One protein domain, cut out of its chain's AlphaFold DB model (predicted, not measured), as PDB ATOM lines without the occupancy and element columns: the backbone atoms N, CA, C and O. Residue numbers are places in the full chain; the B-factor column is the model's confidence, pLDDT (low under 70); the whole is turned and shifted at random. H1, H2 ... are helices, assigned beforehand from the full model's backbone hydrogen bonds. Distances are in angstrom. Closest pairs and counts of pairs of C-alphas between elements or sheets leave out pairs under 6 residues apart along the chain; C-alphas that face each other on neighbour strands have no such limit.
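What this domain is: This is residues 4 to 61 of the 244 residues of an uncharacterized protein of Capitella teleta (UniProt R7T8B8). Three helices are joined end to end in an open frame with an empty middle: H2 is the long bar, and H1 and H3 turn off at corners at its two ends as arms that splay in different directions. Residues 4 to 13 of H1 and 49 to 61, of which 49 to 59 belong to H3, stick out free. The printed part has 58 residues with three named helices in the order H1, H2, H3 and no named strand; its class is all helix. The whole is extended, with a radius of gyration of the C-alphas of 16.2 A and spans of 38 by 32 by 22 A.

Where its parts are: H1 covers residues 4 to 15, 16.6 A from first to last C-alpha, and begins with C-alpha 4 at (210.711, 375.187, 207.636). H2, residues 19 to 38, is 28.4 A long and begins with C-alpha 19 at (198.045, 377.935, 230.000). H3, residues 42 to 59, is 25.9 A long and ends with C-alpha 59 at (208.920, 350.738, 222.774).

How they stand to each other: H1 and H2 are close but not clearly touching; their closest C-alphas, those of Leu 14 and Ser 22, are 7.9 A apart. They run opposite ways at a steep tilt of 65 degrees. H2 and H3 are also close but not clearly touching, with their closest C-alphas, those of Leu 37 and Ser 45, 7.8 A apart. They run opposite ways at a steep tilt of 54 degrees. H1 and H3 are apart. In H1, H2 and H3 every O i to N i+4 pair is within hydrogen-bond range.

The domain as a whole: The two C-alphas farthest apart, those of Asn 16 and Glu 42, are 39.5 A apart. The printed part has no cut, and the links H1 to H2 and H2 to H3 are tight, with 3 residues in each. The mean pLDDT of the printed part is 74.4; residues 43, 46, 53 and 56 to 61 are under 70.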
ATOM      1  N   GLY A   4     209.884 374.980 206.442       71.50
ATOM      2  CA  GLY A   4     210.711 375.187 207.636       71.50
ATOM      3  C   GLY A   4     210.423 376.495 208.389       71.50
ATOM      4  O   GLY A   4     210.432 376.511 209.617       71.50
ATOM      5  N   GLN A   5     210.091 377.582 207.684       71.00
ATOM      6  CA  GLN A   5     209.718 378.861 208.308       71.00
ATOM      7  C   GLN A   5     208.339 378.777 208.975       71.00
ATOM      8  O   GLN A   5     208.130 379.347 210.042       71.00
ATOM      9  N   VAL A   6     207.410 378.021 208.381       72.81
ATOM     10  CA  VAL A   6     206.064 377.801 208.935       72.81
ATOM     11  C   VAL A   6     206.134 376.980 210.228       72.81
ATOM     12  O   VAL A   6     205.523 377.359 211.225       72.81
ATOM     13  N   LEU A   7     206.935 375.908 210.254       72.94
ATOM     14  CA  LEU A   7     207.154 375.095 211.457       72.94
ATOM     15  C   LEU A   7     207.826 375.887 212.585       72.94
ATOM     16  O   LEU A   7     207.418 375.769 213.740       72.94
ATOM     17  N   SER A   8     208.815 376.722 212.252       74.31
ATOM     18  CA  SER A   8     209.482 377.591 213.228       74.31
ATOM     19  C   SER A   8     208.499 378.578 213.865       74.31
ATOM     20  O   SER A   8     208.397 378.653 215.089       74.31
ATOM     21  N   ASN A   9     207.679 379.250 213.050       75.94
ATOM     22  CA  ASN A   9     206.686 380.207 213.540       75.94
ATOM     23  C   ASN A   9     205.594 379.536 214.388       75.94
ATOM     24  O   ASN A   9     205.181 380.091 215.404       75.94
ATOM     25  N   MET A  10     205.155 378.326 214.021       78.38
ATOM     26  CA  MET A  10     204.212 377.554 214.841       78.38
ATOM     27  C   MET A  10     204.817 377.158 216.189       78.38
ATOM     28  O   MET A  10     204.121 377.215 217.200       78.38
ATOM     29  N   ARG A  11     206.107 376.802 216.225       76.56
ATOM     30  CA  ARG A  11     206.809 376.460 217.468       76.56
ATOM     31  C   ARG A  11     206.926 377.662 218.400       76.56
ATOM     32  O   ARG A  11     206.636 377.526 219.578       76.56
ATOM     33  N   VAL A  12     207.291 378.829 217.868       78.12
ATOM     34  CA  VAL A  12     207.358 380.078 218.646       78.12
ATOM     35  C   VAL A  12     205.983 380.448 219.201       78.12
ATOM     36  O   VAL A  12     205.876 380.818 220.365       78.12
ATOM     37  N   LYS A  13     204.921 380.282 218.404       76.75
ATOM     38  CA  LYS A  13     203.548 380.537 218.853       76.75
ATOM     39  C   LYS A  13     203.125 379.588 219.981       76.75
ATOM     40  O   LYS A  13     202.615 380.054 220.985       76.75
ATOM     41  N   LEU A  14     203.422 378.292 219.854       75.06
ATOM     42  CA  LEU A  14     203.179 377.279 220.892       75.06
ATOM     43  C   LEU A  14     203.955 377.542 222.193       75.06
ATOM     44  O   LEU A  14     203.439 377.262 223.269       75.06
ATOM     45  N   SER A  15     205.184 378.056 222.105       76.56
ATOM     46  CA  SER A  15     206.005 378.360 223.286       76.56
ATOM     47  C   SER A  15     205.537 379.596 224.056       76.56
ATOM     48  O   SER A  15     205.867 379.726 225.231       76.56
ATOM     49  N   ASN A  16     204.794 380.492 223.402       83.69
ATOM     50  CA  ASN A  16     204.312 381.747 223.982       83.69
ATOM     51  C   ASN A  16     202.826 381.694 224.376       83.69
ATOM     52  O   ASN A  16     202.281 382.708 224.803       83.69
ATOM     53  N   GLU A  17     202.168 380.545 224.205       79.94
ATOM     54  CA  GLU A  17     200.774 380.360 224.609       79.94
ATOM     55  C   GLU A  17     200.638 380.377 226.128       79.94
ATOM     56  O   GLU A  17     201.402 379.742 226.860       79.94
ATOM     57  N   THR A  18     199.612 381.076 226.601       81.00
ATOM     58  CA  THR A  18     199.205 380.995 228.000       81.00
ATOM     59  C   THR A  18     198.626 379.613 228.310       81.00
ATOM     60  O   THR A  18     198.161 378.887 227.427       81.00
ATOM     61  N   GLU A  19     198.610 379.225 229.586       76.38
ATOM     62  CA  GLU A  19     198.045 377.935 230.000       76.38
ATOM     63  C   GLU A  19     196.564 377.791 229.600       76.38
ATOM     64  O   GLU A  19     196.136 376.719 229.172       76.38
ATOM     65  N   SER A  20     195.804 378.890 229.651       74.12
ATOM     66  CA  SER A  20     194.404 378.940 229.213       74.12
ATOM     67  C   SER A  20     194.257 378.667 227.713       74.12
ATOM     68  O   SER A  20     193.482 377.796 227.324       74.12
ATOM     69  N   GLU A  21     195.042 379.344 226.867       72.06
ATOM     70  CA  GLU A  21     195.032 379.132 225.411       72.06
ATOM     71  C   GLU A  21     195.494 377.714 225.043       72.06
ATOM     72  O   GLU A  21     194.924 377.069 224.159       72.06
ATOM     73  N   SER A  22     196.488 377.187 225.765       79.00
ATOM     74  CA  SER A  22     196.951 375.807 225.607       79.00
ATOM     75  C   SER A  22     195.839 374.800 225.920       79.00
ATOM     76  O   SER A  22     195.652 373.821 225.190       79.00
ATOM     77  N   ASN A  23     195.080 375.032 226.992       72.44
ATOM     78  CA  ASN A  23     193.997 374.149 227.415       72.44
ATOM     79  C   ASN A  23     192.790 374.219 226.471       72.44
ATOM     80  O   ASN A  23     192.253 373.172 226.106       72.44
ATOM     81  N   GLU A  24     192.423 375.409 225.997       81.38
ATOM     82  CA  GLU A  24     191.367 375.587 224.995       81.38
ATOM     83  C   GLU A  24     191.725 374.887 223.676       81.38
ATOM     84  O   GLU A  24     190.940 374.098 223.141       81.38
ATOM     85  N   ARG A  25     192.966 375.053 223.199       79.94
ATOM     86  CA  ARG A  25     193.457 374.326 222.021       79.94
ATOM     87  C   ARG A  25     193.414 372.813 222.208       79.94
ATOM     88  O   ARG A  25     193.012 372.104 221.284       79.94
ATOM     89  N   LYS A  26     193.814 372.295 223.375       81.62
ATOM     90  CA  LYS A  26     193.722 370.854 223.677       81.62
ATOM     91  C   LYS A  26     192.272 370.378 223.660       81.62
ATOM     92  O   LYS A  26     192.011 369.325 223.086       81.62
ATOM     93  N   ALA A  27     191.340 371.143 224.227       74.06
ATOM     94  CA  ALA A  27     189.919 370.805 224.229       74.06
ATOM     95  C   ALA A  27     189.345 370.722 222.803       74.06
ATOM     96  O   ALA A  27     188.685 369.738 222.470       74.06
ATOM     97  N   ILE A  28     189.680 371.683 221.935       80.62
ATOM     98  CA  ILE A  28     189.281 371.685 220.515       80.62
ATOM     99  C   ILE A  28     189.894 370.496 219.759       80.62
ATOM    100  O   ILE A  28     189.249 369.858 218.928       80.62
ATOM    101  N   VAL A  29     191.157 370.165 220.032       80.56
ATOM    102  CA  VAL A  29     191.800 368.999 219.413       80.56
ATOM    103  C   VAL A  29     191.125 367.705 219.873       80.56
ATOM    104  O   VAL A  29     190.847 366.839 219.044       80.56
ATOM    105  N   LEU A  30     190.813 367.578 221.165       73.94
ATOM    106  CA  LEU A  30     190.136 366.407 221.721       73.94
ATOM    107  C   LEU A  30     188.715 366.241 221.174       73.94
ATOM    108  O   LEU A  30     188.329 365.117 220.852       73.94
ATOM    109  N   SER A  31     187.951 367.327 221.021       78.94
ATOM    110  CA  SER A  31     186.608 367.266 220.436       78.94
ATOM    111  C   SER A  31     186.656 366.806 218.978       78.94
ATOM    112  O   SER A  31     185.944 365.875 218.603       78.94
ATOM    113  N   ASN A  32     187.578 367.352 218.181       81.50
ATOM    114  CA  ASN A  32     187.776 366.946 216.790       81.50
ATOM    115  C   ASN A  32     188.231 365.485 216.659       81.50
ATOM    116  O   ASN A  32     187.793 364.779 215.751       81.50
ATOM    117  N   ILE A  33     189.092 365.010 217.566       79.12
ATOM    118  CA  ILE A  33     189.484 363.595 217.618       79.12
ATOM    119  C   ILE A  33     188.270 362.727 217.943       79.12
ATOM    120  O   ILE A  33     188.055 361.729 217.262       79.12
ATOM    121  N   ARG A  34     187.450 363.102 218.931       74.38
ATOM    122  CA  ARG A  34     186.250 362.341 219.305       74.38
ATOM    123  C   ARG A  34     185.269 362.222 218.137       74.38
ATOM    124  O   ARG A  34     184.780 361.125 217.889       74.38
ATOM    125  N   VAL A  35     185.027 363.308 217.403       82.50
ATOM    126  CA  VAL A  35     184.162 363.292 216.211       82.50
ATOM    127  C   VAL A  35     184.728 362.363 215.137       82.50
ATOM    128  O   VAL A  35     183.992 361.545 214.596       82.50
ATOM    129  N   LYS A  36     186.041 362.420 214.873       79.44
ATOM    130  CA  LYS A  36     186.683 361.503 213.920       79.44
ATOM    131  C   LYS A  36     186.542 360.046 214.346       79.44
ATOM    132  O   LYS A  36     186.090 359.245 213.547       79.44
ATOM    133  N   LEU A  37     186.850 359.730 215.604       74.31
ATOM    134  CA  LEU A  37     186.739 358.374 216.152       74.31
ATOM    135  C   LEU A  37     185.304 357.832 216.123       74.31
ATOM    136  O   LEU A  37     185.120 356.631 215.976       74.31
ATOM    137  N   SER A  38     184.300 358.700 216.275       73.75
ATOM    138  CA  SER A  38     182.884 358.299 216.248       73.75
ATOM    139  C   SER A  38     182.387 357.994 214.832       73.75
ATOM    140  O   SER A  38     181.432 357.244 214.675       73.75
ATOM    141  N   ASN A  39     183.056 358.547 213.816       85.06
ATOM    142  CA  ASN A  39     182.745 358.349 212.401       85.06
ATOM    143  C   ASN A  39     183.728 357.385 211.703       85.06
ATOM    144  O   ASN A  39     183.628 357.203 210.491       85.06
ATOM    145  N   GLU A  40     184.691 356.804 212.432       79.19
ATOM    146  CA  GLU A  40     185.645 355.826 211.890       79.19
ATOM    147  C   GLU A  40     184.908 354.538 211.501       79.19
ATOM    148  O   GLU A  40     184.112 353.993 212.269       79.19
ATOM    149  N   THR A  41     185.225 354.008 210.321       79.94
ATOM    150  CA  THR A  41     184.784 352.665 209.938       79.94
ATOM    151  C   THR A  41     185.537 351.600 210.742       79.94
ATOM    152  O   THR A  41     186.643 351.819 211.244       79.94
ATOM    153  N   GLU A  42     184.969 350.398 210.844       70.50
ATOM    154  CA  GLU A  42     185.585 349.291 211.586       70.50
ATOM    155  C   GLU A  42     186.990 348.931 211.059       70.50
ATOM    156  O   GLU A  42     187.906 348.658 211.839       70.50
ATOM    157  N   SER A  43     187.199 349.023 209.740       69.00
ATOM    158  CA  SER A  43     188.504 348.803 209.104       69.00
ATOM    159  C   SER A  43     189.541 349.859 209.508       69.00
ATOM    160  O   SER A  43     190.682 349.513 209.822       69.00
ATOM    161  N   GLU A  44     189.162 351.139 209.550       74.50
ATOM    162  CA  GLU A  44     190.054 352.238 209.953       74.50
ATOM    163  C   GLU A  44     190.416 352.158 211.443       74.50
ATOM    164  O   GLU A  44     191.578 352.332 211.825       74.50
ATOM    165  N   SER A  45     189.439 351.808 212.286       72.69
ATOM    166  CA  SER A  45     189.640 351.571 213.718       72.69
ATOM    167  C   SER A  45     190.634 350.428 213.965       72.69
ATOM    168  O   SER A  45     191.568 350.569 214.766       72.69
ATOM    169  N   ASN A  46     190.496 349.317 213.235       62.56
ATOM    170  CA  ASN A  46     191.388 348.162 213.347       62.56
ATOM    171  C   ASN A  46     192.812 348.467 212.851       62.56
ATOM    172  O   ASN A  46     193.784 348.112 213.524       62.56
ATOM    173  N   GLU A  47     192.964 349.201 211.746       82.00
ATOM    174  CA  GLU A  47     194.278 349.632 211.254       82.00
ATOM    175  C   GLU A  47     194.988 350.565 212.254       82.00
ATOM    176  O   GLU A  47     196.190 350.422 212.524       82.00
ATOM    177  N   ARG A  48     194.248 351.496 212.868       79.62
ATOM    178  CA  ARG A  48     194.773 352.393 213.905       79.62
ATOM    179  C   ARG A  48     195.228 351.615 215.142       79.62
ATOM    180  O   ARG A  48     196.320 351.880 215.651       79.62
ATOM    181  N   ARG A  49     194.444 350.630 215.600       77.12
ATOM    182  CA  ARG A  49     194.810 349.742 216.723       77.12
ATOM    183  C   ARG A  49     196.079 348.942 216.420       77.12
ATOM    184  O   ARG A  49     196.986 348.921 217.252       77.12
ATOM    185  N   ALA A  50     196.198 348.377 215.218       73.75
ATOM    186  CA  ALA A  50     197.389 347.638 214.796       73.75
ATOM    187  C   ALA A  50     198.655 348.521 214.778       73.75
ATOM    188  O   ALA A  50     199.716 348.106 215.253       73.75
ATOM    189  N   LYS A  51     198.547 349.774 214.310       78.50
ATOM    190  CA  LYS A  51     199.652 350.752 214.337       78.50
ATOM    191  C   LYS A  51     200.086 351.117 215.763       78.50
ATOM    192  O   LYS A  51     201.283 351.276 216.000       78.50
ATOM    193  N   VAL A  52     199.147 351.233 216.705       79.44
ATOM    194  CA  VAL A  52     199.447 351.507 218.125       79.44
ATOM    195  C   VAL A  52     200.138 350.312 218.781       79.44
ATOM    196  O   VAL A  52     201.186 350.488 219.398       79.44
ATOM    197  N   LEU A  53     199.618 349.099 218.583       66.50
ATOM    198  CA  LEU A  53     200.219 347.874 219.124       66.50
ATOM    199  C   LEU A  53     201.647 347.660 218.605       66.50
ATOM    200  O   LEU A  53     202.539 347.313 219.377       66.50
ATOM    201  N   LYS A  54     201.900 347.969 217.328       73.88
ATOM    202  CA  LYS A  54     203.246 347.909 216.742       73.88
ATOM    203  C   LYS A  54     204.221 348.904 217.383       73.88
ATOM    204  O   LYS A  54     205.393 348.582 217.545       73.88
ATOM    205  N   ARG A  55     203.757 350.096 217.783       70.25
ATOM    206  CA  ARG A  55     204.592 351.067 218.517       70.25
ATOM    207  C   ARG A  55     204.893 350.602 219.937       70.25
ATOM    208  O   ARG A  55     206.041 350.678 220.342       70.25
ATOM    209  N   ILE A  56     203.906 350.052 220.642       67.56
ATOM    210  CA  ILE A  56     204.090 349.511 222.000       67.56
ATOM    211  C   ILE A  56     205.085 348.341 221.987       67.56
ATOM    212  O   ILE A  56     205.975 348.274 222.833       67.56
ATOM    213  N   SER A  57     204.986 347.463 220.985       62.53
ATOM    214  CA  SER A  57     205.933 346.359 220.795       62.53
ATOM    215  C   SER A  57     207.365 346.847 220.551       62.53
ATOM    216  O   SER A  57     208.302 346.211 221.022       62.53
ATOM    217  N   ASN A  58     207.540 347.971 219.850       60.94
ATOM    218  CA  ASN A  58     208.855 348.557 219.571       60.94
ATOM    219  C   ASN A  58     209.388 349.422 220.732       60.94
ATOM    220  O   ASN A  58     210.594 349.558 220.892       60.94
ATOM    221  N   GLU A  59     208.520 350.002 221.564       54.66
ATOM    222  CA  GLU A  59     208.920 350.738 222.774       54.66
ATOM    223  C   GLU A  59     209.350 349.792 223.910       54.66
ATOM    224  O   GLU A  59     210.196 350.151 224.733       54.66
ATOM    225  N   SER A  60     208.826 348.560 223.934       51.56
ATOM    226  CA  SER A  60     209.193 347.531 224.916       51.56
ATOM    227  C   SER A  60     210.660 347.086 224.827       51.56
ATOM    228  O   SER A  60     211.181 346.571 225.819       51.56
ATOM    229  N   SER A  61     211.334 347.268 223.686       48.41
ATOM    230  CA  SER A  61     212.754 346.923 223.539       48.41
ATOM    231  C   SER A  61     213.715 348.002 224.053       48.41
ATOM    232  O   SER A  61     214.850 347.661 224.368       48.41
TER     233      SER A  61